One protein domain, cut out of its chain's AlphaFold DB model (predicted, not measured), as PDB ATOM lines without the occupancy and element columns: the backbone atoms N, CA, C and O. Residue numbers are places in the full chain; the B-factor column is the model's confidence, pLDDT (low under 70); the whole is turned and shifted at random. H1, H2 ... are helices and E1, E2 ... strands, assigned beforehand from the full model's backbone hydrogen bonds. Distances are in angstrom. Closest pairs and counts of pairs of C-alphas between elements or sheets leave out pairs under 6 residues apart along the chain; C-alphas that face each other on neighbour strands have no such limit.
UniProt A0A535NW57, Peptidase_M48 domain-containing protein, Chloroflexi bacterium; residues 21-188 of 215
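This is residues 21 to 188 of the 215 residues of the protein "Peptidase_M48 domain-containing protein" of Chloroflexi bacterium (UniProt A0A535NW57). A long helical hairpin, H3 and H4, has a head of shorter helices round the last part of H4: H2 crosses it there, and H5 and H7 run side by side. H6 packs on the middle of H4, and residues 182 to 188 of H7 stick out. The printed part has 168 residues, mostly helix, with strand E1 followed by helices H1 to H7. It is loose, with a radius of gyration of the C-alphas of 22.0 A, and elongated, spanning 71 by 39 by 32 A.

E1, residues 21 to 23, begins at C-alpha 21 (114.169, -49.047, 3.346). H1 is residues 25 to 30 and H2 33 to 48, 22.0 A long. H3, residues 51 to 80, is 41.8 A long; H4, 92 to 130, 55.5 A. H5 is residues 133 to 146 and H6 155 to 161. H7, residues 167 to 188, is 31.6 A long and ends at C-alpha 188 (89.898, -74.521, 10.615).

E1 pairs with no named strand and is near H2. H1 is close to H2 but not clearly touching, C-alphas 27 and 36 being closest at 7.2 A. The hub, H4, touches four helices. H2 touches its residues 118 to 130 at a steep tilt of 57 degrees, Gly 45 and Ala 122 having the closest C-alphas, 4.5 A. H3 and H4 form a hairpin at a shallow tilt of 17 degrees, C-alphas 66 and 103 closest at 6.7 A. H6 touches H4, C-alphas 160 and 109 closest at 4.7 A. H7 touches H4, C-alphas 174 and 127 closest at 7.2 A. H5 and H7 touch at 4 degrees, opposite ways, C-alphas 137 and 171 closest at 5.8 A. Every O i to N i+4 pair is within hydrogen-bond range in each helix but H4, with 33 of 35.

C-alphas 85 and 188 are farthest apart, 74.0 A. The printed part has no cut. The link from H3 to H4 is long. Residues 21 to 24 have pLDDT under 70.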
ATOM      1  N   ILE A  21     115.289 -49.587   2.584       67.19
ATOM      2  CA  ILE A  21     114.169 -49.047   3.346       67.19
ATOM      3  C   ILE A  21     114.702 -47.819   4.074       67.19
ATOM      4  O   ILE A  21     115.661 -47.919   4.838       67.19
ATOM      5  N   VAL A  22     114.125 -46.656   3.796       68.25
ATOM      6  CA  VAL A  22     114.426 -45.419   4.513       68.25
ATOM      7  C   VAL A  22     113.340 -45.238   5.555       68.25
ATOM      8  O   VAL A  22     112.188 -45.035   5.198       68.25
ATOM      9  N   LEU A  23     113.703 -45.331   6.830       69.31
ATOM     10  CA  LEU A  23     112.833 -45.003   7.957       69.31
ATOM     11  C   LEU A  23     113.172 -43.588   8.420       69.31
ATOM     12  O   LEU A  23     114.336 -43.295   8.691       69.31
ATOM     13  N   GLY A  24     112.176 -42.706   8.487       69.75
ATOM     14  CA  GLY A  24     112.362 -41.381   9.066       69.75
ATOM     15  C   GLY A  24     112.677 -41.454  10.563       69.75
ATOM     16  O   GLY A  24     112.060 -42.234  11.288       69.75
ATOM     17  N   ASP A  25     113.579 -40.588  11.034       70.12
ATOM     18  CA  ASP A  25     113.980 -40.491  12.450       70.12
ATOM     19  C   ASP A  25     112.758 -40.336  13.384       70.12
ATOM     20  O   ASP A  25     112.682 -40.936  14.452       70.12
ATOM     21  N   THR A  26     111.721 -39.620  12.931       71.25
ATOM     22  CA  THR A  26     110.466 -39.434  13.674       71.25
ATOM     23  C   THR A  26     109.680 -40.720  13.905       71.25
ATOM     24  O   THR A  26     108.930 -40.782  14.878       71.25
ATOM     25  N   MET A  27     109.804 -41.723  13.028       75.00
ATOM     26  CA  MET A  27     109.183 -43.025  13.266       75.00
ATOM     27  C   MET A  27     109.926 -43.803  14.340       75.00
ATOM     28  O   MET A  27     109.288 -44.295  15.264       75.00
ATOM     29  N   LEU A  28     111.257 -43.838  14.266       76.56
ATOM     30  CA  LEU A  28     112.084 -44.523  15.261       76.56
ATOM     31  C   LEU A  28     111.869 -43.961  16.675       76.56
ATOM     32  O   LEU A  28     111.858 -44.722  17.637       76.56
ATOM     33  N   ASP A  29     111.635 -42.653  16.791       80.75
ATOM     34  CA  ASP A  29     111.459 -41.990  18.086       80.75
ATOM     35  C   ASP A  29     110.029 -42.073  18.654       80.75
ATOM     36  O   ASP A  29     109.837 -41.913  19.861       80.75
ATOM     37  N   ARG A  30     108.998 -42.231  17.807       82.88
ATOM     38  CA  ARG A  30     107.584 -42.034  18.210       82.88
ATOM     39  C   ARG A  30     106.671 -43.240  18.014       82.88
ATOM     40  O   ARG A  30     105.517 -43.162  18.441       82.88
ATOM     41  N   TYR A  31     107.144 -44.293  17.355       89.19
ATOM     42  CA  TYR A  31     106.363 -45.489  17.049       89.19
ATOM     43  C   TYR A  31     106.889 -46.681  17.847       89.19
ATOM     44  O   TYR A  31     108.076 -46.762  18.166       89.19
ATOM     45  N   THR A  32     106.002 -47.614  18.186       92.94
ATOM     46  CA  THR A  32     106.423 -48.882  18.799       92.94
ATOM     47  C   THR A  32     107.040 -49.812  17.744       92.94
ATOM     48  O   THR A  32     106.759 -49.646  16.555       92.94
ATOM     49  N   PRO A  33     107.849 -50.815  18.139       93.31
ATOM     50  CA  PRO A  33     108.378 -51.807  17.200       93.31
ATOM     51  C   PRO A  33     107.285 -52.465  16.342       93.31
ATOM     52  O   PRO A  33     107.437 -52.531  15.128       93.31
ATOM     53  N   ASP A  34     106.158 -52.835  16.951       95.62
ATOM     54  CA  ASP A  34     105.009 -53.429  16.257       95.62
ATOM     55  C   ASP A  34     104.378 -52.465  15.237       95.62
ATOM     56  O   ASP A  34     103.990 -52.864  14.142       95.62
ATOM     57  N   GLU A  35     104.272 -51.173  15.570       93.50
ATOM     58  CA  GLU A  35     103.760 -50.169  14.631       93.50
ATOM     59  C   GLU A  35     104.715 -49.967  13.452       93.50
ATOM     60  O   GLU A  35     104.266 -49.844  12.313       93.50
ATOM     61  N   ILE A  36     106.025 -49.959  13.714       91.50
ATOM     62  CA  ILE A  36     107.050 -49.879  12.669       91.50
ATOM     63  C   ILE A  36     106.967 -51.113  11.769       91.50
ATOM     64  O   ILE A  36     106.976 -50.969  10.551       91.50
ATOM     65  N   GLU A  37     106.846 -52.313  12.339       93.12
ATOM     66  CA  GLU A  37     106.726 -53.560  11.580       93.12
ATOM     67  C   GLU A  37     105.514 -53.543  10.644       93.12
ATOM     68  O   GLU A  37     105.635 -53.881   9.467       93.12
ATOM     69  N   VAL A  38     104.365 -53.068  11.126       94.75
ATOM     70  CA  VAL A  38     103.163 -52.946  10.297       94.75
ATOM     71  C   VAL A  38     103.333 -51.926   9.172       94.75
ATOM     72  O   VAL A  38     102.947 -52.205   8.035       94.75
ATOM     73  N   VAL A  39     103.926 -50.762   9.451       92.06
ATOM     74  CA  VAL A  39     104.194 -49.757   8.410       92.06
ATOM     75  C   VAL A  39     105.171 -50.310   7.370       92.06
ATOM     76  O   VAL A  39     104.955 -50.156   6.173       92.06
ATOM     77  N   LEU A  40     106.205 -51.037   7.795       91.06
ATOM     78  CA  LEU A  40     107.130 -51.700   6.875       91.06
ATOM     79  C   LEU A  40     106.453 -52.786   6.037       91.06
ATOM     80  O   LEU A  40     106.762 -52.919   4.852       91.06
ATOM     81  N   ALA A  41     105.529 -53.547   6.622       93.56
ATOM     82  CA  ALA A  41     104.746 -54.528   5.885       93.56
ATOM     83  C   ALA A  41     103.873 -53.854   4.814       93.56
ATOM     84  O   ALA A  41     103.783 -54.371   3.704       93.56
ATOM     85  N   HIS A  42     103.302 -52.682   5.098       94.31
ATOM     86  CA  HIS A  42     102.562 -51.881   4.118       94.31
ATOM     87  C   HIS A  42     103.460 -51.427   2.952       94.31
ATOM     88  O   HIS A  42     103.147 -51.704   1.793       94.31
ATOM     89  N   GLU A  43     104.636 -50.857   3.242       89.38
ATOM     90  CA  GLU A  43     105.622 -50.477   2.213       89.38
ATOM     91  C   GLU A  43     106.078 -51.676   1.361       89.38
ATOM     92  O   GLU A  43     106.290 -51.570   0.147       89.38
ATOM     93  N   LEU A  44     106.216 -52.852   1.980       90.94
ATOM     94  CA  LEU A  44     106.523 -54.091   1.269       90.94
ATOM     95  C   LEU A  44     105.353 -54.547   0.387       90.94
ATOM     96  O   LEU A  44     105.590 -55.062  -0.706       90.94
ATOM     97  N   GLY A  45     104.112 -54.310   0.812       92.31
ATOM     98  CA  GLY A  45     102.910 -54.548   0.018       92.31
ATOM     99  C   GLY A  45     102.969 -53.832  -1.329       92.31
ATOM    100  O   GLY A  45     102.773 -54.469  -2.366       92.31
ATOM    101  N   HIS A  46     103.362 -52.555  -1.349       91.06
ATOM    102  CA  HIS A  46     103.550 -51.821  -2.607       91.06
ATOM    103  C   HIS A  46     104.571 -52.462  -3.539       91.06
ATOM    104  O   HIS A  46     104.422 -52.470  -4.770       91.06
ATOM    105  N   HIS A  47     105.629 -53.012  -2.950       88.12
ATOM    106  CA  HIS A  47     106.672 -53.687  -3.697       88.12
ATOM    107  C   HIS A  47     106.177 -55.009  -4.297       88.12
ATOM    108  O   HIS A  47     106.347 -55.230  -5.500       88.12
ATOM    109  N   VAL A  48     105.528 -55.846  -3.483       92.38
ATOM    110  CA  VAL A  48     104.967 -57.148  -3.882       92.38
ATOM    111  C   VAL A  48     103.933 -56.985  -4.990       92.38
ATOM    112  O   VAL A  48     103.912 -57.759  -5.944       92.38
ATOM    113  N   HIS A  49     103.110 -55.945  -4.907       92.62
ATOM    114  CA  HIS A  49     102.080 -55.664  -5.898       92.62
ATOM    115  C   HIS A  49     102.592 -54.935  -7.146       92.62
ATOM    116  O   HIS A  49     101.814 -54.731  -8.080       92.62
ATOM    117  N   HIS A  50     103.879 -54.575  -7.202       92.00
ATOM    118  CA  HIS A  50     104.481 -53.801  -8.290       92.00
ATOM    119  C   HIS A  50     103.780 -52.454  -8.542       92.00
ATOM    120  O   HIS A  50     103.640 -52.019  -9.689       92.00
ATOM    121  N   ASP A  51     103.355 -51.774  -7.479       90.75
ATOM    122  CA  ASP A  51     102.487 -50.598  -7.588       90.75
ATOM    123  C   ASP A  51     103.158 -49.420  -8.301       90.75
ATOM    124  O   ASP A  51     102.510 -48.730  -9.084       90.75
ATOM    125  N   ILE A  52     104.480 -49.265  -8.164       88.75
ATOM    126  CA  ILE A  52     105.255 -48.272  -8.929       88.75
ATOM    127  C   ILE A  52     105.059 -48.471 -10.440       88.75
ATOM    128  O   ILE A  52     104.844 -47.505 -11.170       88.75
ATOM    129  N   TRP A  53     105.086 -49.715 -10.928       91.12
ATOM    130  CA  TRP A  53     104.865 -49.992 -12.349       91.12
ATOM    131  C   TRP A  53     103.416 -49.748 -12.759       91.12
ATOM    132  O   TRP A  53     103.188 -49.192 -13.834       91.12
ATOM    133  N   LYS A  54     102.443 -50.100 -11.907       93.00
ATOM    134  CA  LYS A  54     101.027 -49.789 -12.157       93.00
ATOM    135  C   LYS A  54     100.819 -48.285 -12.313       93.00
ATOM    136  O   LYS A  54     100.174 -47.879 -13.275       93.00
ATOM    137  N   LEU A  55     101.404 -47.482 -11.422       91.12
ATOM    138  CA  LEU A  55     101.340 -46.019 -11.454       91.12
ATOM    139  C   LEU A  55     102.048 -45.435 -12.680       91.12
ATOM    140  O   LEU A  55     101.491 -44.572 -13.350       91.12
ATOM    141  N   ILE A  56     103.246 -45.920 -13.027       93.31
ATOM    142  CA  ILE A  56     103.963 -45.455 -14.226       93.31
ATOM    143  C   ILE A  56     103.142 -45.738 -15.485       93.31
ATOM    144  O   ILE A  56     102.974 -44.848 -16.320       93.31
ATOM    145  N   ILE A  57     102.622 -46.959 -15.635       96.62
ATOM    146  CA  ILE A  57     101.851 -47.354 -16.818       96.62
ATOM    147  C   ILE A  57     100.544 -46.565 -16.882       96.62
ATOM    148  O   ILE A  57     100.239 -45.985 -17.925       96.62
ATOM    149  N   SER A  58      99.788 -46.493 -15.783       95.31
ATOM    150  CA  SER A  58      98.511 -45.777 -15.752       95.31
ATOM    151  C   SER A  58      98.695 -44.284 -16.016       95.31
ATOM    152  O   SER A  58      98.001 -43.731 -16.870       95.31
ATOM    153  N   GLN A  59      99.677 -43.642 -15.380       93.94
ATOM    154  CA  GLN A  59      99.965 -42.227 -15.588       93.94
ATOM    155  C   GLN A  59     100.454 -41.961 -17.013       93.94
ATOM    156  O   GLN A  59     100.073 -40.953 -17.609       93.94
ATOM    157  N   SER A  60     101.242 -42.868 -17.597       96.50
ATOM    158  CA  SER A  60     101.668 -42.765 -18.999       96.50
ATOM    159  C   SER A  60     100.472 -42.836 -19.946       96.50
ATOM    160  O   SER A  60     100.341 -41.986 -20.824       96.50
ATOM    161  N   VAL A  61      99.562 -43.794 -19.741       97.38
ATOM    162  CA  VAL A  61      98.337 -43.933 -20.543       97.38
ATOM    163  C   VAL A  61      97.449 -42.697 -20.408       97.38
ATOM    164  O   VAL A  61      97.012 -42.152 -21.420       97.38
ATOM    165  N   LEU A  62      97.222 -42.207 -19.186       95.50
ATOM    166  CA  LEU A  62      96.417 -41.009 -18.937       95.50
ATOM    167  C   LEU A  62      97.038 -39.764 -19.577       95.50
ATOM    168  O   LEU A  62      96.329 -38.970 -20.195       95.50
ATOM    169  N   THR A  63      98.359 -39.610 -19.480       94.62
ATOM    170  CA  THR A  63      99.084 -38.463 -20.045       94.62
ATOM    171  C   THR A  63      99.052 -38.491 -21.570       94.62
ATOM    172  O   THR A  63      98.646 -37.512 -22.191       94.62
ATOM    173  N   LEU A  64      99.419 -39.619 -22.187       96.81
ATOM    174  CA  LEU A  64      99.411 -39.767 -23.645       96.81
ATOM    175  C   LEU A  64      97.994 -39.665 -24.215       96.81
ATOM    176  O   LEU A  64      97.790 -38.999 -25.227       96.81
ATOM    177  N   GLY A  65      97.006 -40.259 -23.540       96.44
ATOM    178  CA  GLY A  65      95.597 -40.130 -23.901       96.44
ATOM    179  C   GLY A  65      95.120 -38.680 -23.843       96.44
ATOM    180  O   GLY A  65      94.496 -38.203 -24.788       96.44
ATOM    181  N   SER A  66      95.477 -37.941 -22.790       94.81
ATOM    182  CA  SER A  66      95.122 -36.521 -22.655       94.81
ATOM    183  C   SER A  66      95.777 -35.659 -23.732       94.81
ATOM    184  O   SER A  66      95.116 -34.802 -24.311       94.81
ATOM    185  N   LEU A  67      97.053 -35.905 -24.054       94.75
ATOM    186  CA  LEU A  67      97.751 -35.208 -25.139       94.75
ATOM    187  C   LEU A  67      97.138 -35.518 -26.510       94.75
ATOM    188  O   LEU A  67      96.993 -34.617 -27.332       94.75
ATOM    189  N   TYR A  68      96.736 -36.767 -26.748       96.56
ATOM    190  CA  TYR A  68      96.052 -37.159 -27.979       96.56
ATOM    191  C   TYR A  68      94.684 -36.472 -28.120       96.56
ATOM    192  O   TYR A  68      94.373 -35.922 -29.177       96.56
ATOM    193  N   LEU A  69      93.888 -36.439 -27.047       95.75
ATOM    194  CA  LEU A  69      92.598 -35.743 -27.035       95.75
ATOM    195  C   LEU A  69      92.761 -34.228 -27.192       95.75
ATOM    196  O   LEU A  69      91.996 -33.607 -27.927       95.75
ATOM    197  N   LEU A  70      93.777 -33.642 -26.558       94.81
ATOM    198  CA  LEU A  70      94.141 -32.239 -26.737       94.81
ATOM    199  C   LEU A  70      94.486 -31.945 -28.200       94.81
ATOM    200  O   LEU A  70      93.961 -30.991 -28.769       94.81
ATOM    201  N   ASN A  71      95.307 -32.789 -28.827       94.94
ATOM    202  CA  ASN A  71      95.646 -32.665 -30.239       94.94
ATOM    203  C   ASN A  71      94.393 -32.692 -31.129       94.94
ATOM    204  O   ASN A  71      94.233 -31.822 -31.985       94.94
ATOM    205  N   LEU A  72      93.484 -33.644 -30.897       95.81
ATOM    206  CA  LEU A  72      92.235 -33.754 -31.651       95.81
ATOM    207  C   LEU A  72      91.337 -32.520 -31.465       95.81
ATOM    208  O   LEU A  72      90.807 -31.989 -32.438       95.81
ATOM    209  N   ALA A  73      91.196 -32.038 -30.228       94.50
ATOM    210  CA  ALA A  73      90.384 -30.867 -29.911       94.50
ATOM    211  C   ALA A  73      90.939 -29.575 -30.537       94.50
ATOM    212  O   ALA A  73      90.162 -28.716 -30.960       94.50
ATOM    213  N   LEU A  74      92.267 -29.442 -30.626       93.81
ATOM    214  CA  LEU A  74      92.919 -28.316 -31.298       93.81
ATOM    215  C   LEU A  74      92.685 -28.344 -32.808       93.81
ATOM    216  O   LEU A  74      92.257 -27.336 -33.366       93.81
ATOM    217  N   HIS A  75      92.899 -29.490 -33.459       94.38
ATOM    218  CA  HIS A  75      92.654 -29.621 -34.899       94.38
ATOM    219  C   HIS A  75      91.181 -29.376 -35.229       94.38
ATOM    220  O   HIS A  75      90.872 -28.633 -36.153       94.38
ATOM    221  N   TRP A  76      90.258 -29.894 -34.418       94.62
ATOM    222  CA  TRP A  76      88.834 -29.617 -34.585       94.62
ATOM    223  C   TRP A  76      88.502 -28.116 -34.475       94.62
ATOM    224  O   TRP A  76      87.761 -27.583 -35.304       94.62
ATOM    225  N   ALA A  77      89.084 -27.406 -33.504       93.88
ATOM    226  CA  ALA A  77      88.851 -25.972 -33.322       93.88
ATOM    227  C   ALA A  77      89.404 -25.113 -34.477       93.88
ATOM    228  O   ALA A  77      88.777 -24.125 -34.861       93.88
ATOM    229  N   VAL A  78      90.558 -25.484 -35.041       93.75
ATOM    230  CA  VAL A  78      91.213 -24.744 -36.136       93.75
ATOM    231  C   VAL A  78      90.630 -25.117 -37.500       93.75
ATOM    232  O   VAL A  78      90.214 -24.251 -38.268       93.75
ATOM    233  N   GLU A  79      90.586 -26.408 -37.817       93.88
ATOM    234  CA  GLU A  79      90.299 -26.901 -39.167       93.88
ATOM    235  C   GLU A  79      88.804 -27.032 -39.443       93.88
ATOM    236  O   GLU A  79      88.383 -26.866 -40.583       93.88
ATOM    237  N   THR A  80      87.997 -27.336 -38.421       92.94
ATOM    238  CA  THR A  80      86.548 -27.538 -38.590       92.94
ATOM    239  C   THR A  80      85.750 -26.307 -38.176       92.94
ATOM    240  O   THR A  80      84.846 -25.891 -38.892       92.94
ATOM    241  N   GLN A  81      86.048 -25.739 -37.005       93.69
ATOM    242  CA  GLN A  81      85.290 -24.602 -36.467       93.69
ATOM    243  C   GLN A  81      85.853 -23.240 -36.886       93.69
ATOM    244  O   GLN A  81      85.167 -22.229 -36.738       93.69
ATOM    245  N   HIS A  82      87.090 -23.202 -37.394       91.44
ATOM    246  CA  HIS A  82      87.790 -21.975 -37.782       91.44
ATOM    247  C   HIS A  82      87.825 -20.908 -36.672       91.44
ATOM    248  O   HIS A  82      87.809 -19.709 -36.947       91.44
ATOM    249  N   PHE A  83      87.883 -21.335 -35.404       90.25
ATOM    250  CA  PHE A  83      87.984 -20.425 -34.257       90.25
ATOM    251  C   PHE A  83      89.334 -19.704 -34.196       90.25
ATOM    252  O   PHE A  83      89.421 -18.614 -33.634       90.25
ATOM    253  N   PHE A  84      90.375 -20.295 -34.786       92.31
ATOM    254  CA  PHE A  84      91.720 -19.732 -34.869       92.31
ATOM    255  C   PHE A  84      92.261 -19.858 -36.294       92.31
ATOM    256  O   PHE A  84      91.846 -20.740 -37.046       92.31
ATOM    257  N   LEU A  85      93.214 -18.993 -36.656       87.44
ATOM    258  CA  LEU A  85      93.774 -18.940 -38.012       87.44
ATOM    259  C   LEU A  85      94.710 -20.115 -38.318       87.44
ATOM    260  O   LEU A  85      94.792 -20.573 -39.455       87.44
ATOM    261  N   SER A  86      95.452 -20.579 -37.314       90.38
ATOM    262  CA  SER A  86      96.352 -21.726 -37.425       90.38
ATOM    263  C   SER A  86      96.645 -22.310 -36.044       90.38
ATOM    264  O   SER A  86      96.431 -21.648 -35.030       90.38
ATOM    265  N   LEU A  87      97.209 -23.518 -36.002       87.31
ATOM    266  CA  LEU A  87      97.689 -24.130 -34.755       87.31
ATOM    267  C   LEU A  87      98.825 -23.332 -34.090       87.31
ATOM    268  O   LEU A  87      99.000 -23.420 -32.882       87.31
ATOM    269  N   SER A  88      99.581 -22.549 -34.865       90.00
ATOM    270  CA  SER A  88     100.697 -21.730 -34.370       90.00
ATOM    271  C   SER A  88     100.267 -20.339 -33.895       90.00
ATOM    272  O   SER A  88     101.112 -19.533 -33.508       90.00
ATOM    273  N   ASP A  89      98.973 -20.025 -33.962       90.44
ATOM    274  CA  ASP A  89      98.442 -18.749 -33.496       90.44
ATOM    275  C   ASP A  89      98.570 -18.652 -31.968       90.44
ATOM    276  O   ASP A  89      98.155 -19.553 -31.238       90.44
ATOM    277  N   VAL A  90      99.108 -17.538 -31.465       90.25
ATOM    278  CA  VAL A  90      99.251 -17.274 -30.023       90.25
ATOM    279  C   VAL A  90      97.891 -17.314 -29.314       90.25
ATOM    280  O   VAL A  90      97.820 -17.693 -28.144       90.25
ATOM    281  N   ALA A  91      96.799 -17.005 -30.023       90.00
ATOM    282  CA  ALA A  91      95.438 -17.090 -29.498       90.00
ATOM    283  C   ALA A  91      95.004 -18.520 -29.108       90.00
ATOM    284  O   ALA A  91      94.074 -18.674 -28.316       90.00
ATOM    285  N   THR A  92      95.689 -19.565 -29.593       91.56
ATOM    286  CA  THR A  92      95.420 -20.960 -29.196       91.56
ATOM    287  C   THR A  92      95.914 -21.284 -27.783       91.56
ATOM    288  O   THR A  92      95.386 -22.194 -27.145       91.56
ATOM    289  N   MET A  93      96.872 -20.525 -27.236       91.94
ATOM    290  CA  MET A  93      97.485 -20.816 -25.933       91.94
ATOM    291  C   MET A  93      96.480 -20.809 -24.764       91.94
ATOM    292  O   MET A  93      96.444 -21.788 -24.016       91.94
ATOM    293  N   PRO A  94      95.611 -19.787 -24.594       93.50
ATOM    294  CA  PRO A  94      94.545 -19.832 -23.591       93.50
ATOM    295  C   PRO A  94      93.613 -21.040 -23.742       93.50
ATOM    296  O   PRO A  94      93.172 -21.605 -22.742       93.50
ATOM    297  N   TYR A  95      93.334 -21.459 -24.978       92.56
ATOM    298  CA  TYR A  95      92.484 -22.614 -25.252       92.56
ATOM    299  C   TYR A  95      93.168 -23.930 -24.863       92.56
ATOM    300  O   TYR A  95      92.533 -24.784 -24.249       92.56
ATOM    301  N   ILE A  96      94.477 -24.061 -25.108       94.12
ATOM    302  CA  ILE A  96      95.280 -25.185 -24.610       94.12
ATOM    303  C   ILE A  96      95.204 -25.256 -23.084       94.12
ATOM    304  O   ILE A  96      94.878 -26.312 -22.549       94.12
ATOM    305  N   PHE A  97      95.431 -24.141 -22.377       94.81
ATOM    306  CA  PHE A  97      95.346 -24.120 -20.913       94.81
ATOM    307  C   PHE A  97      93.958 -24.508 -20.401       94.81
ATOM    308  O   PHE A  97      93.855 -25.281 -19.449       94.81
ATOM    309  N   LEU A  98      92.898 -24.017 -21.049       94.81
ATOM    310  CA  LEU A  98      91.526 -24.384 -20.714       94.81
ATOM    311  C   LEU A  98      91.289 -25.888 -20.894       94.81
ATOM    312  O   LEU A  98      90.796 -26.543 -19.979       94.81
ATOM    313  N   LEU A  99      91.668 -26.450 -22.044       94.50
ATOM    314  CA  LEU A  99      91.508 -27.878 -22.318       94.50
ATOM    315  C   LEU A  99      92.331 -28.737 -21.356       94.50
ATOM    316  O   LEU A  99      91.819 -29.721 -20.828       94.50
ATOM    317  N   THR A 100      93.576 -28.351 -21.066       94.75
ATOM    318  CA  THR A 100      94.405 -29.035 -20.067       94.75
ATOM    319  C   THR A 100      93.766 -28.985 -18.681       94.75
ATOM    320  O   THR A 100      93.756 -30.003 -17.996       94.75
ATOM    321  N   ALA A 101      93.185 -27.853 -18.271       95.31
ATOM    322  CA  ALA A 101      92.483 -27.748 -16.994       95.31
ATOM    323  C   ALA A 101      91.243 -28.657 -16.942       95.31
ATOM    324  O   ALA A 101      91.048 -29.378 -15.964       95.31
ATOM    325  N   VAL A 102      90.438 -28.681 -18.011       94.56
ATOM    326  CA  VAL A 102      89.254 -29.550 -18.117       94.56
ATOM    327  C   VAL A 102      89.646 -31.026 -18.077       94.56
ATOM    328  O   VAL A 102      89.066 -31.790 -17.307       94.56
ATOM    329  N   PHE A 103      90.653 -31.439 -18.848       94.00
ATOM    330  CA  PHE A 103      91.146 -32.814 -18.794       94.00
ATOM    331  C   PHE A 103      91.754 -33.143 -17.434       94.00
ATOM    332  O   PHE A 103      91.504 -34.226 -16.913       94.00
ATOM    333  N   GLY A 104      92.465 -32.203 -16.811       93.50
ATOM    334  CA  GLY A 104      92.984 -32.345 -15.454       93.50
ATOM    335  C   GLY A 104      91.884 -32.660 -14.439       93.50
ATOM    336  O   GLY A 104      92.040 -33.588 -13.651       93.50
ATOM    337  N   LEU A 105      90.737 -31.974 -14.510       93.69
ATOM    338  CA  LEU A 105      89.582 -32.243 -13.641       93.69
ATOM    339  C   LEU A 105      88.990 -33.650 -13.823       93.69
ATOM    340  O   LEU A 105      88.400 -34.181 -12.886       93.69
ATOM    341  N   ILE A 106      89.147 -34.256 -15.001       93.19
ATOM    342  CA  ILE A 106      88.689 -35.625 -15.286       93.19
ATOM    343  C   ILE A 106      89.741 -36.650 -14.850       93.19
ATOM    344  O   ILE A 106      89.414 -37.654 -14.221       93.19
ATOM    345  N   VAL A 107      91.009 -36.402 -15.175       94.31
ATOM    346  CA  VAL A 107      92.129 -37.307 -14.883       94.31
ATOM    347  C   VAL A 107      92.382 -37.411 -13.380       94.31
ATOM    348  O   VAL A 107      92.679 -38.501 -12.891       94.31
ATOM    349  N   LEU A 108      92.229 -36.312 -12.639       93.62
ATOM    350  CA  LEU A 108      92.488 -36.248 -11.201       93.62
ATOM    351  C   LEU A 108      91.708 -37.306 -10.390       93.62
ATOM    352  O   LEU A 108      92.358 -38.133  -9.749       93.62
ATOM    353  N   PRO A 109      90.359 -37.375 -10.424       94.88
ATOM    354  CA  PRO A 109      89.617 -38.382  -9.661       94.88
ATOM    355  C   PRO A 109      89.898 -39.821 -10.115       94.88
ATOM    356  O   PRO A 109      89.813 -40.741  -9.301       94.88
ATOM    357  N   ILE A 110      90.255 -40.034 -11.389       94.94
ATOM    358  CA  ILE A 110      90.632 -41.356 -11.914       94.94
ATOM    359  C   ILE A 110      91.956 -41.807 -11.294       94.94
ATOM    360  O   ILE A 110      92.047 -42.918 -10.768       94.94
ATOM    361  N   SER A 111      92.965 -40.933 -11.323       94.38
ATOM    362  CA  SER A 111      94.282 -41.208 -10.746       94.38
ATOM    363  C   SER A 111      94.183 -41.429  -9.233       94.38
ATOM    364  O   SER A 111      94.651 -42.445  -8.718       94.38
ATOM    365  N   ASN A 112      93.442 -40.561  -8.539       94.12
ATOM    366  CA  ASN A 112      93.184 -40.685  -7.105       94.12
ATOM    367  C   ASN A 112      92.439 -41.985  -6.766       94.12
ATOM    368  O   ASN A 112      92.759 -42.652  -5.785       94.12
ATOM    369  N   GLY A 113      91.477 -42.400  -7.594       95.25
ATOM    370  CA  GLY A 113      90.788 -43.680  -7.438       95.25
ATOM    371  C   GLY A 113      91.722 -44.885  -7.528       95.25
ATOM    372  O   GLY A 113      91.635 -45.779  -6.686       95.25
ATOM    373  N   LEU A 114      92.633 -44.898  -8.505       95.25
ATOM    374  CA  LEU A 114      93.637 -45.953  -8.636       95.25
ATOM    375  C   LEU A 114      94.587 -45.980  -7.432       95.25
ATOM    376  O   LEU A 114      94.861 -47.057  -6.904       95.25
ATOM    377  N   SER A 115      95.039 -44.807  -6.985       93.44
ATOM    378  CA  SER A 115      95.892 -44.668  -5.803       93.44
ATOM    379  C   SER A 115      95.219 -45.259  -4.558       93.44
ATOM    380  O   SER A 115      95.780 -46.134  -3.909       93.44
ATOM    381  N   ARG A 116      93.942 -44.935  -4.304       95.06
ATOM    382  CA  ARG A 116      93.188 -45.508  -3.172       95.06
ATOM    383  C   ARG A 116      93.069 -47.032  -3.221       95.06
ATOM    384  O   ARG A 116      93.069 -47.682  -2.179       95.06
ATOM    385  N   VAL A 117      92.944 -47.612  -4.414       95.81
ATOM    386  CA  VAL A 117      92.897 -49.074  -4.599       95.81
ATOM    387  C   VAL A 117      94.257 -49.715  -4.315       95.81
ATOM    388  O   VAL A 117      94.307 -50.813  -3.760       95.81
ATOM    389  N   ILE A 118      95.350 -49.049  -4.686       95.31
ATOM    390  CA  ILE A 118      96.725 -49.464  -4.382       95.31
ATOM    391  C   ILE A 118      96.969 -49.458  -2.866       95.31
ATOM    392  O   ILE A 118      97.356 -50.483  -2.309       95.31
ATOM    393  N   GLU A 119      96.627 -48.363  -2.190       94.75
ATOM    394  CA  GLU A 119      96.731 -48.232  -0.731       94.75
ATOM    395  C   GLU A 119      95.960 -49.326   0.013       94.75
ATOM    396  O   GLU A 119      96.469 -49.946   0.943       94.75
ATOM    397  N   PHE A 120      94.738 -49.621  -0.435       96.00
ATOM    398  CA  PHE A 120      93.916 -50.666   0.170       96.00
ATOM    399  C   PHE A 120      94.536 -52.064   0.019       96.00
ATOM    400  O   PHE A 120      94.465 -52.878   0.936       96.00
ATOM    401  N   GLN A 121      95.170 -52.356  -1.121       97.06
ATOM    402  CA  GLN A 121      95.904 -53.615  -1.308       97.06
ATOM    403  C   GLN A 121      97.120 -53.697  -0.381       97.06
ATOM    404  O   GLN A 121      97.394 -54.763   0.170       97.06
ATOM    405  N   ALA A 122      97.849 -52.593  -0.203       95.25
ATOM    406  CA  ALA A 122      98.989 -52.534   0.706       95.25
ATOM    407  C   ALA A 122      98.565 -52.707   2.178       95.25
ATOM    408  O   ALA A 122      99.217 -53.446   2.917       95.25
ATOM    409  N   ASP A 123      97.436 -52.121   2.585       97.12
ATOM    410  CA  ASP A 123      96.828 -52.335   3.904       97.12
ATOM    411  C   ASP A 123      96.452 -53.794   4.150       97.12
ATOM    412  O   ASP A 123      96.841 -54.372   5.169       97.12
ATOM    413  N   GLU A 124      95.736 -54.406   3.206       97.75
ATOM    414  CA  GLU A 124      95.357 -55.815   3.299       97.75
ATOM    415  C   GLU A 124      96.609 -56.702   3.387       97.75
ATOM    416  O   GLU A 124      96.657 -57.616   4.209       97.75
ATOM    417  N   TYR A 125      97.656 -56.412   2.605       97.56
ATOM    418  CA  TYR A 125      98.926 -57.139   2.689       97.56
ATOM    419  C   TYR A 125      99.585 -56.993   4.066       97.56
ATOM    420  O   TYR A 125      99.995 -57.995   4.651       97.56
ATOM    421  N   ALA A 126      99.651 -55.779   4.617       96.75
ATOM    422  CA  ALA A 126     100.241 -55.533   5.932       96.75
ATOM    423  C   ALA A 126      99.503 -56.293   7.044       96.75
ATOM    424  O   ALA A 126     100.127 -56.945   7.888       96.75
ATOM    425  N   LEU A 127      98.168 -56.263   7.013       97.94
ATOM    426  CA  LEU A 127      97.308 -57.006   7.934       97.94
ATOM    427  C   LEU A 127      97.490 -58.518   7.770       97.94
ATOM    428  O   LEU A 127      97.588 -59.246   8.758       97.94
ATOM    429  N   GLN A 128      97.588 -59.008   6.531       97.25
ATOM    430  CA  GLN A 128      97.813 -60.421   6.254       97.25
ATOM    431  C   GLN A 128      99.191 -60.905   6.706       97.25
ATOM    432  O   GLN A 128      99.268 -62.018   7.228       97.25
ATOM    433  N   ALA A 129     100.238 -60.106   6.512       97.12
ATOM    434  CA  ALA A 129     101.612 -60.469   6.834       97.12
ATOM    435  C   ALA A 129     101.875 -60.452   8.345       97.12
ATOM    436  O   ALA A 129     102.485 -61.379   8.866       97.12
ATOM    437  N   THR A 130     101.376 -59.433   9.050       96.94
ATOM    438  CA  THR A 130     101.667 -59.236  10.482       96.94
ATOM    439  C   THR A 130     100.623 -59.863  11.401       96.94
ATOM    440  O   THR A 130     100.940 -60.279  12.509       96.94
ATOM    441  N   LYS A 131      99.353 -59.919  10.974       96.94
ATOM    442  CA  LYS A 131      98.185 -60.231  11.824       96.94
ATOM    443  C   LYS A 131      98.000 -59.274  13.017       96.94
ATOM    444  O   LYS A 131      97.149 -59.518  13.872       96.94
ATOM    445  N   MET A 132      98.730 -58.158  13.071       97.31
ATOM    446  CA  MET A 132      98.733 -57.221  14.201       97.31
ATOM    447  C   MET A 132      97.719 -56.088  14.002       97.31
ATOM    448  O   MET A 132      98.076 -54.923  13.828       97.31
ATOM    449  N   VAL A 133      96.426 -56.416  14.058       97.38
ATOM    450  CA  VAL A 133      95.329 -55.451  13.820       97.38
ATOM    451  C   VAL A 133      95.415 -54.229  14.746       97.38
ATOM    452  O   VAL A 133      95.241 -53.095  14.304       97.38
ATOM    453  N   GLY A 134      95.722 -54.440  16.030       97.62
ATOM    454  CA  GLY A 134      95.853 -53.350  17.004       97.62
ATOM    455  C   GLY A 134      96.990 -52.381  16.667       97.62
ATOM    456  O   GLY A 134      96.782 -51.167  16.683       97.62
ATOM    457  N   ALA A 135      98.160 -52.914  16.299       96.81
ATOM    458  CA  ALA A 135      99.313 -52.110  15.898       96.81
ATOM    459  C   ALA A 135      99.037 -51.345  14.595       96.81
ATOM    460  O   ALA A 135      99.335 -50.157  14.521       96.81
ATOM    461  N   PHE A 136      98.362 -51.972  13.622       97.06
ATOM    462  CA  PHE A 136      97.915 -51.301  12.397       97.06
ATOM    463  C   PHE A 136      97.020 -50.098  12.697       97.06
ATOM    464  O   PHE A 136      97.311 -48.979  12.275       97.06
ATOM    465  N   LYS A 137      95.950 -50.297  13.476       97.38
ATOM    466  CA  LYS A 137      95.020 -49.214  13.825       97.38
ATOM    467  C   LYS A 137      95.730 -48.086  14.574       97.38
ATOM    468  O   LYS A 137      95.513 -46.915  14.266       97.38
ATOM    469  N   SER A 138      96.601 -48.436  15.521       96.06
ATOM    470  CA  SER A 138      97.391 -47.469  16.287       96.06
ATOM    471  C   SER A 138      98.330 -46.656  15.388       96.06
ATOM    472  O   SER A 138      98.321 -45.425  15.455       96.06
ATOM    473  N   ALA A 139      99.053 -47.311  14.473       92.69
ATOM    474  CA  ALA A 139      99.926 -46.656  13.505       92.69
ATOM    475  C   ALA A 139      99.153 -45.694  12.585       92.69
ATOM    476  O   ALA A 139      99.586 -44.557  12.387       92.69
ATOM    477  N   MET A 140      97.982 -46.104  12.082       93.12
ATOM    478  CA  MET A 140      97.130 -45.266  11.227       93.12
ATOM    479  C   MET A 140      96.612 -44.022  11.950       93.12
ATOM    480  O   MET A 140      96.676 -42.921  11.406       93.12
ATOM    481  N   ILE A 141      96.147 -44.167  13.194       92.81
ATOM    482  CA  ILE A 141      95.699 -43.034  14.020       92.81
ATOM    483  C   ILE A 141      96.869 -42.095  14.321       92.81
ATOM    484  O   ILE A 141      96.726 -40.873  14.259       92.81
ATOM    485  N   ARG A 142      98.045 -42.647  14.633       89.50
ATOM    486  CA  ARG A 142      99.250 -41.861  14.912       89.50
ATOM    487  C   ARG A 142      99.672 -41.046  13.693       89.50
ATOM    488  O   ARG A 142      99.916 -39.849  13.833       89.50
ATOM    489  N   LEU A 143      99.684 -41.667  12.514       86.31
ATOM    490  CA  LEU A 143     100.008 -41.005  11.252       86.31
ATOM    491  C   LEU A 143      98.983 -39.912  10.910       86.31
ATOM    492  O   LEU A 143      99.366 -38.797  10.562       86.31
ATOM    493  N   ALA A 144      97.690 -40.194  11.097       86.88
ATOM    494  CA  ALA A 144      96.614 -39.225  10.903       86.88
ATOM    495  C   ALA A 144      96.779 -37.984  11.792       86.88
ATOM    496  O   ALA A 144      96.695 -36.856  11.313       86.88
ATOM    497  N   ASN A 145      97.071 -38.192  13.080       86.88
ATOM    498  CA  ASN A 145      97.280 -37.109  14.038       86.88
ATOM    499  C   ASN A 145      98.521 -36.270  13.704       86.88
ATOM    500  O   ASN A 145      98.494 -35.051  13.853       86.88
ATOM    501  N   GLN A 146      99.603 -36.904  13.245       82.44
ATOM    502  CA  GLN A 146     100.824 -36.199  12.838       82.44
ATOM    503  C   GLN A 146     100.609 -35.341  11.592       82.44
ATOM    504  O   GLN A 146     101.114 -34.221  11.524       82.44
ATOM    505  N   ASN A 147      99.828 -35.846  10.638       80.00
ATOM    506  CA  ASN A 147      99.537 -35.160   9.384       80.00
ATOM    507  C   ASN A 147      98.305 -34.243   9.461       80.00
ATOM    508  O   ASN A 147      97.941 -33.653   8.446       80.00
ATOM    509  N   LEU A 148      97.661 -34.119  10.634       85.06
ATOM    510  CA  LEU A 148      96.400 -33.388  10.831       85.06
ATOM    511  C   LEU A 148      95.337 -33.776   9.786       85.06
ATOM    512  O   LEU A 148      94.644 -32.927   9.226       85.06
ATOM    513  N   SER A 149      95.262 -35.071   9.483       82.19
ATOM    514  CA  SER A 149      94.396 -35.604   8.436       82.19
ATOM    515  C   SER A 149      92.935 -35.619   8.870       82.19
ATOM    516  O   SER A 149      92.615 -35.990  10.000       82.19
ATOM    517  N   ASP A 150      92.040 -35.280   7.943       83.75
ATOM    518  CA  ASP A 150      90.605 -35.474   8.134       83.75
ATOM    519  C   ASP A 150      90.282 -36.976   8.150       83.75
ATOM    520  O   ASP A 150      90.633 -37.722   7.228       83.75
ATOM    521  N   ILE A 151      89.641 -37.429   9.226       85.44
ATOM    522  CA  ILE A 151      89.312 -38.840   9.444       85.44
ATOM    523  C   ILE A 151      88.107 -39.245   8.586       85.44
ATOM    524  O   ILE A 151      88.067 -40.373   8.084       85.44
ATOM    525  N   GLU A 152      87.156 -38.325   8.393       88.69
ATOM    526  CA  GLU A 152      85.876 -38.560   7.717       88.69
ATOM    527  C   GLU A 152      85.536 -37.418   6.740       88.69
ATOM    528  O   GLU A 152      84.514 -36.739   6.887       88.69
ATOM    529  N   PRO A 153      86.364 -37.209   5.699       88.44
ATOM    530  CA  PRO A 153      86.095 -36.199   4.692       88.44
ATOM    531  C   PRO A 153      84.795 -36.513   3.948       88.44
ATOM    532  O   PRO A 153      84.396 -37.669   3.767       88.44
ATOM    533  N   SER A 154      84.136 -35.467   3.442       94.00
ATOM    534  CA  SER A 154      82.947 -35.657   2.607       94.00
ATOM    535  C   SER A 154      83.274 -36.499   1.366       94.00
ATOM    536  O   SER A 154      84.351 -36.379   0.778       94.00
ATOM    537  N   ARG A 155      82.310 -37.307   0.907       91.69
ATOM    538  CA  ARG A 155      82.501 -38.221  -0.238       91.69
ATOM    539  C   ARG A 155      82.986 -37.518  -1.507       91.69
ATOM    540  O   ARG A 155      83.726 -38.112  -2.283       91.69
ATOM    541  N   LEU A 156      82.559 -36.273  -1.728       92.50
ATOM    542  CA  LEU A 156      82.971 -35.488  -2.891       92.50
ATOM    543  C   LEU A 156      84.439 -35.059  -2.792       92.50
ATOM    544  O   LEU A 156      85.173 -35.180  -3.769       92.50
ATOM    545  N   ILE A 157      84.861 -34.590  -1.613       91.94
ATOM    546  CA  ILE A 157      86.251 -34.193  -1.360       91.94
ATOM    547  C   ILE A 157      87.165 -35.410  -1.474       91.94
ATOM    548  O   ILE A 157      88.183 -35.343  -2.157       91.94
ATOM    549  N   GLU A 158      86.763 -36.537  -0.884       91.12
ATOM    550  CA  GLU A 158      87.492 -37.795  -1.009       91.12
ATOM    551  C   GLU A 158      87.640 -38.202  -2.482       91.12
ATOM    552  O   GLU A 158      88.742 -38.470  -2.956       91.12
ATOM    553  N   PHE A 159      86.532 -38.222  -3.227       91.31
ATOM    554  CA  PHE A 159      86.524 -38.647  -4.621       91.31
ATOM    555  C   PHE A 159      87.452 -37.794  -5.493       91.31
ATOM    556  O   PHE A 159      88.229 -38.352  -6.270       91.31
ATOM    557  N   LEU A 160      87.377 -36.468  -5.345       89.50
ATOM    558  CA  LEU A 160      88.113 -35.527  -6.183       89.50
ATOM    559  C   LEU A 160      89.574 -35.365  -5.771       89.50
ATOM    560  O   LEU A 160      90.426 -35.322  -6.652       89.50
ATOM    561  N   PHE A 161      89.881 -35.276  -4.477       89.75
ATOM    562  CA  PHE A 161      91.175 -34.755  -4.017       89.75
ATOM    563  C   PHE A 161      92.019 -35.732  -3.197       89.75
ATOM    564  O   PHE A 161      93.215 -35.495  -3.070       89.75
ATOM    565  N   HIS A 162      91.446 -36.807  -2.648       88.19
ATOM    566  CA  HIS A 162      92.210 -37.739  -1.813       88.19
ATOM    567  C   HIS A 162      92.815 -38.871  -2.643       88.19
ATOM    568  O   HIS A 162      92.094 -39.709  -3.185       88.19
ATOM    569  N   ASP A 163      94.137 -38.935  -2.682       85.50
ATOM    570  CA  ASP A 163      94.931 -40.030  -3.248       85.50
ATOM    571  C   ASP A 163      95.023 -41.250  -2.310       85.50
ATOM    572  O   ASP A 163      95.250 -42.366  -2.777       85.50
ATOM    573  N   HIS A 164      94.753 -41.069  -1.014       88.44
ATOM    574  CA  HIS A 164      94.703 -42.136  -0.012       88.44
ATOM    575  C   HIS A 164      93.282 -42.344   0.534       88.44
ATOM    576  O   HIS A 164      92.510 -41.383   0.650       88.44
ATOM    577  N   PRO A 165      92.894 -43.582   0.903       89.00
ATOM    578  CA  PRO A 165      91.640 -43.818   1.599       89.00
ATOM    579  C   PRO A 165      91.637 -43.051   2.930       89.00
ATOM    580  O   PRO A 165      92.650 -43.057   3.635       89.00
ATOM    581  N   PRO A 166      90.513 -42.425   3.318       91.81
ATOM    582  CA  PRO A 166      90.395 -41.804   4.627       91.81
ATOM    583  C   PRO A 166      90.728 -42.779   5.749       91.81
ATOM    584  O   PRO A 166      90.416 -43.972   5.666       91.81
ATOM    585  N   VAL A 167      91.299 -42.259   6.831       92.06
ATOM    586  CA  VAL A 167      91.747 -43.066   7.974       92.06
ATOM    587  C   VAL A 167      90.592 -43.897   8.529       92.06
ATOM    588  O   VAL A 167      90.774 -45.085   8.779       92.06
ATOM    589  N   GLY A 168      89.379 -43.335   8.606       93.00
ATOM    590  CA  GLY A 168      88.189 -44.084   9.018       93.00
ATOM    591  C   GLY A 168      87.926 -45.337   8.170       93.00
ATOM    592  O   GLY A 168      87.595 -46.389   8.713       93.00
ATOM    593  N   LYS A 169      88.155 -45.281   6.847       95.19
ATOM    594  CA  LYS A 169      88.010 -46.453   5.965       95.19
ATOM    595  C   LYS A 169      89.102 -47.493   6.195       95.19
ATOM    596  O   LYS A 169      88.793 -48.679   6.175       95.19
ATOM    597  N   ARG A 170      90.342 -47.066   6.448       96.06
ATOM    598  CA  ARG A 170      91.463 -47.973   6.762       96.06
ATOM    599  C   ARG A 170      91.245 -48.685   8.099       96.06
ATOM    600  O   ARG A 170      91.445 -49.890   8.201       96.06
ATOM    601  N   LEU A 171      90.750 -47.968   9.111       96.50
ATOM    602  CA  LEU A 171      90.390 -48.556  10.407       96.50
ATOM    603  C   LEU A 171      89.245 -49.564  10.272       96.50
ATOM    604  O   LEU A 171      89.351 -50.671  10.795       96.50
ATOM    605  N   LYS A 172      88.193 -49.210   9.523       96.56
ATOM    606  CA  LYS A 172      87.086 -50.127   9.236       96.56
ATOM    607  C   LYS A 172      87.570 -51.378   8.501       96.56
ATOM    608  O   LYS A 172      87.160 -52.481   8.837       96.56
ATOM    609  N   HIS A 173      88.461 -51.215   7.526       97.12
ATOM    610  CA  HIS A 173      89.048 -52.334   6.799       97.12
ATOM    611  C   HIS A 173      89.818 -53.294   7.720       97.12
ATOM    612  O   HIS A 173      89.678 -54.510   7.594       97.12
ATOM    613  N   ALA A 174      90.568 -52.758   8.685       97.19
ATOM    614  CA  ALA A 174      91.265 -53.555   9.690       97.19
ATOM    615  C   ALA A 174      90.298 -54.332  10.606       97.19
ATOM    616  O   ALA A 174      90.563 -55.490  10.932       97.19
ATOM    617  N   ASP A 175      89.165 -53.729  10.977       97.69
ATOM    618  CA  ASP A 175      88.114 -54.408  11.746       97.69
ATOM    619  C   ASP A 175      87.470 -55.542  10.933       97.69
ATOM    620  O   ASP A 175      87.392 -56.679  11.399       97.69
ATOM    621  N   GLU A 176      87.119 -55.280   9.670       97.31
ATOM    622  CA  GLU A 176      86.596 -56.299   8.752       97.31
ATOM    623  C   GLU A 176      87.601 -57.445   8.535       97.31
ATOM    624  O   GLU A 176      87.214 -58.607   8.408       97.31
ATOM    625  N   PHE A 177      88.902 -57.148   8.479       97.19
ATOM    626  CA  PHE A 177      89.946 -58.170   8.401       97.19
ATOM    627  C   PHE A 177      89.971 -59.050   9.655       97.19
ATOM    628  O   PHE A 177      90.057 -60.273   9.535       97.19
ATOM    629  N   ALA A 178      89.873 -58.452  10.845       96.44
ATOM    630  CA  ALA A 178      89.872 -59.186  12.108       96.44
ATOM    631  C   ALA A 178      88.700 -60.175  12.187       96.44
ATOM    632  O   ALA A 178      88.896 -61.333  12.560       96.44
ATOM    633  N   GLU A 179      87.508 -59.745  11.768       96.12
ATOM    634  CA  GLU A 179      86.318 -60.597  11.685       96.12
ATOM    635  C   GLU A 179      86.529 -61.774  10.722       96.12
ATOM    636  O   GLU A 179      86.310 -62.929  11.097       96.12
ATOM    637  N   ARG A 180      87.027 -61.505   9.502       95.75
ATOM    638  CA  ARG A 180      87.340 -62.556   8.513       95.75
ATOM    639  C   ARG A 180      88.374 -63.546   9.043       95.75
ATOM    640  O   ARG A 180      88.238 -64.753   8.848       95.75
ATOM    641  N   TYR A 181      89.414 -63.044   9.702       92.56
ATOM    642  CA  TYR A 181      90.492 -63.867  10.236       92.56
ATOM    643  C   TYR A 181      90.009 -64.770  11.377       92.56
ATOM    644  O   TYR A 181      90.277 -65.973  11.357       92.56
ATOM    645  N   ALA A 182      89.239 -64.224  12.323       91.94
ATOM    646  CA  ALA A 182      88.650 -64.988  13.420       91.94
ATOM    647  C   ALA A 182      87.680 -66.068  12.914       91.94
ATOM    648  O   ALA A 182      87.739 -67.216  13.360       91.94
ATOM    649  N   PHE A 183      86.837 -65.731  11.932       92.69
ATOM    650  CA  PHE A 183      85.925 -66.689  11.311       92.69
ATOM    651  C   PHE A 183      86.686 -67.858  10.666       92.69
ATOM    652  O   PHE A 183      86.416 -69.018  10.981       92.69
ATOM    653  N   ASN A 184      87.697 -67.579   9.842       90.00
ATOM    654  CA  ASN A 184      88.484 -68.625   9.178       90.00
ATOM    655  C   ASN A 184      89.242 -69.525  10.168       90.00
ATOM    656  O   ASN A 184      89.356 -70.734   9.945       90.00
ATOM    657  N   ALA A 185      89.735 -68.958  11.273       88.19
ATOM    658  CA  ALA A 185      90.370 -69.729  12.337       88.19
ATOM    659  C   ALA A 185      89.383 -70.694  13.016       88.19
ATOM    660  O   ALA A 185      89.733 -71.850  13.250       88.19
ATOM    661  N   SER A 186      88.140 -70.258  13.261       88.62
ATOM    662  CA  SER A 186      87.098 -71.107  13.859       88.62
ATOM    663  C   SER A 186      86.722 -72.303  12.973       88.62
ATOM    664  O   SER A 186      86.666 -73.429  13.458       88.62
ATOM    665  N   ILE A 187      86.577 -72.092  11.659       87.25
ATOM    666  CA  ILE A 187      86.307 -73.169  10.690       87.25
ATOM    667  C   ILE A 187      87.472 -74.165  10.624       87.25
ATOM    668  O   ILE A 187      87.258 -75.374  10.571       87.25
ATOM    669  N   SER A 188      88.709 -73.665  10.658       83.50
ATOM    670  CA  SER A 188      89.898 -74.521  10.615       83.50
ATOM    671  C   SER A 188      90.010 -75.403  11.864       83.50
ATOM    672  O   SER A 188      90.355 -76.578  11.747       83.50
TER     673      SER A 188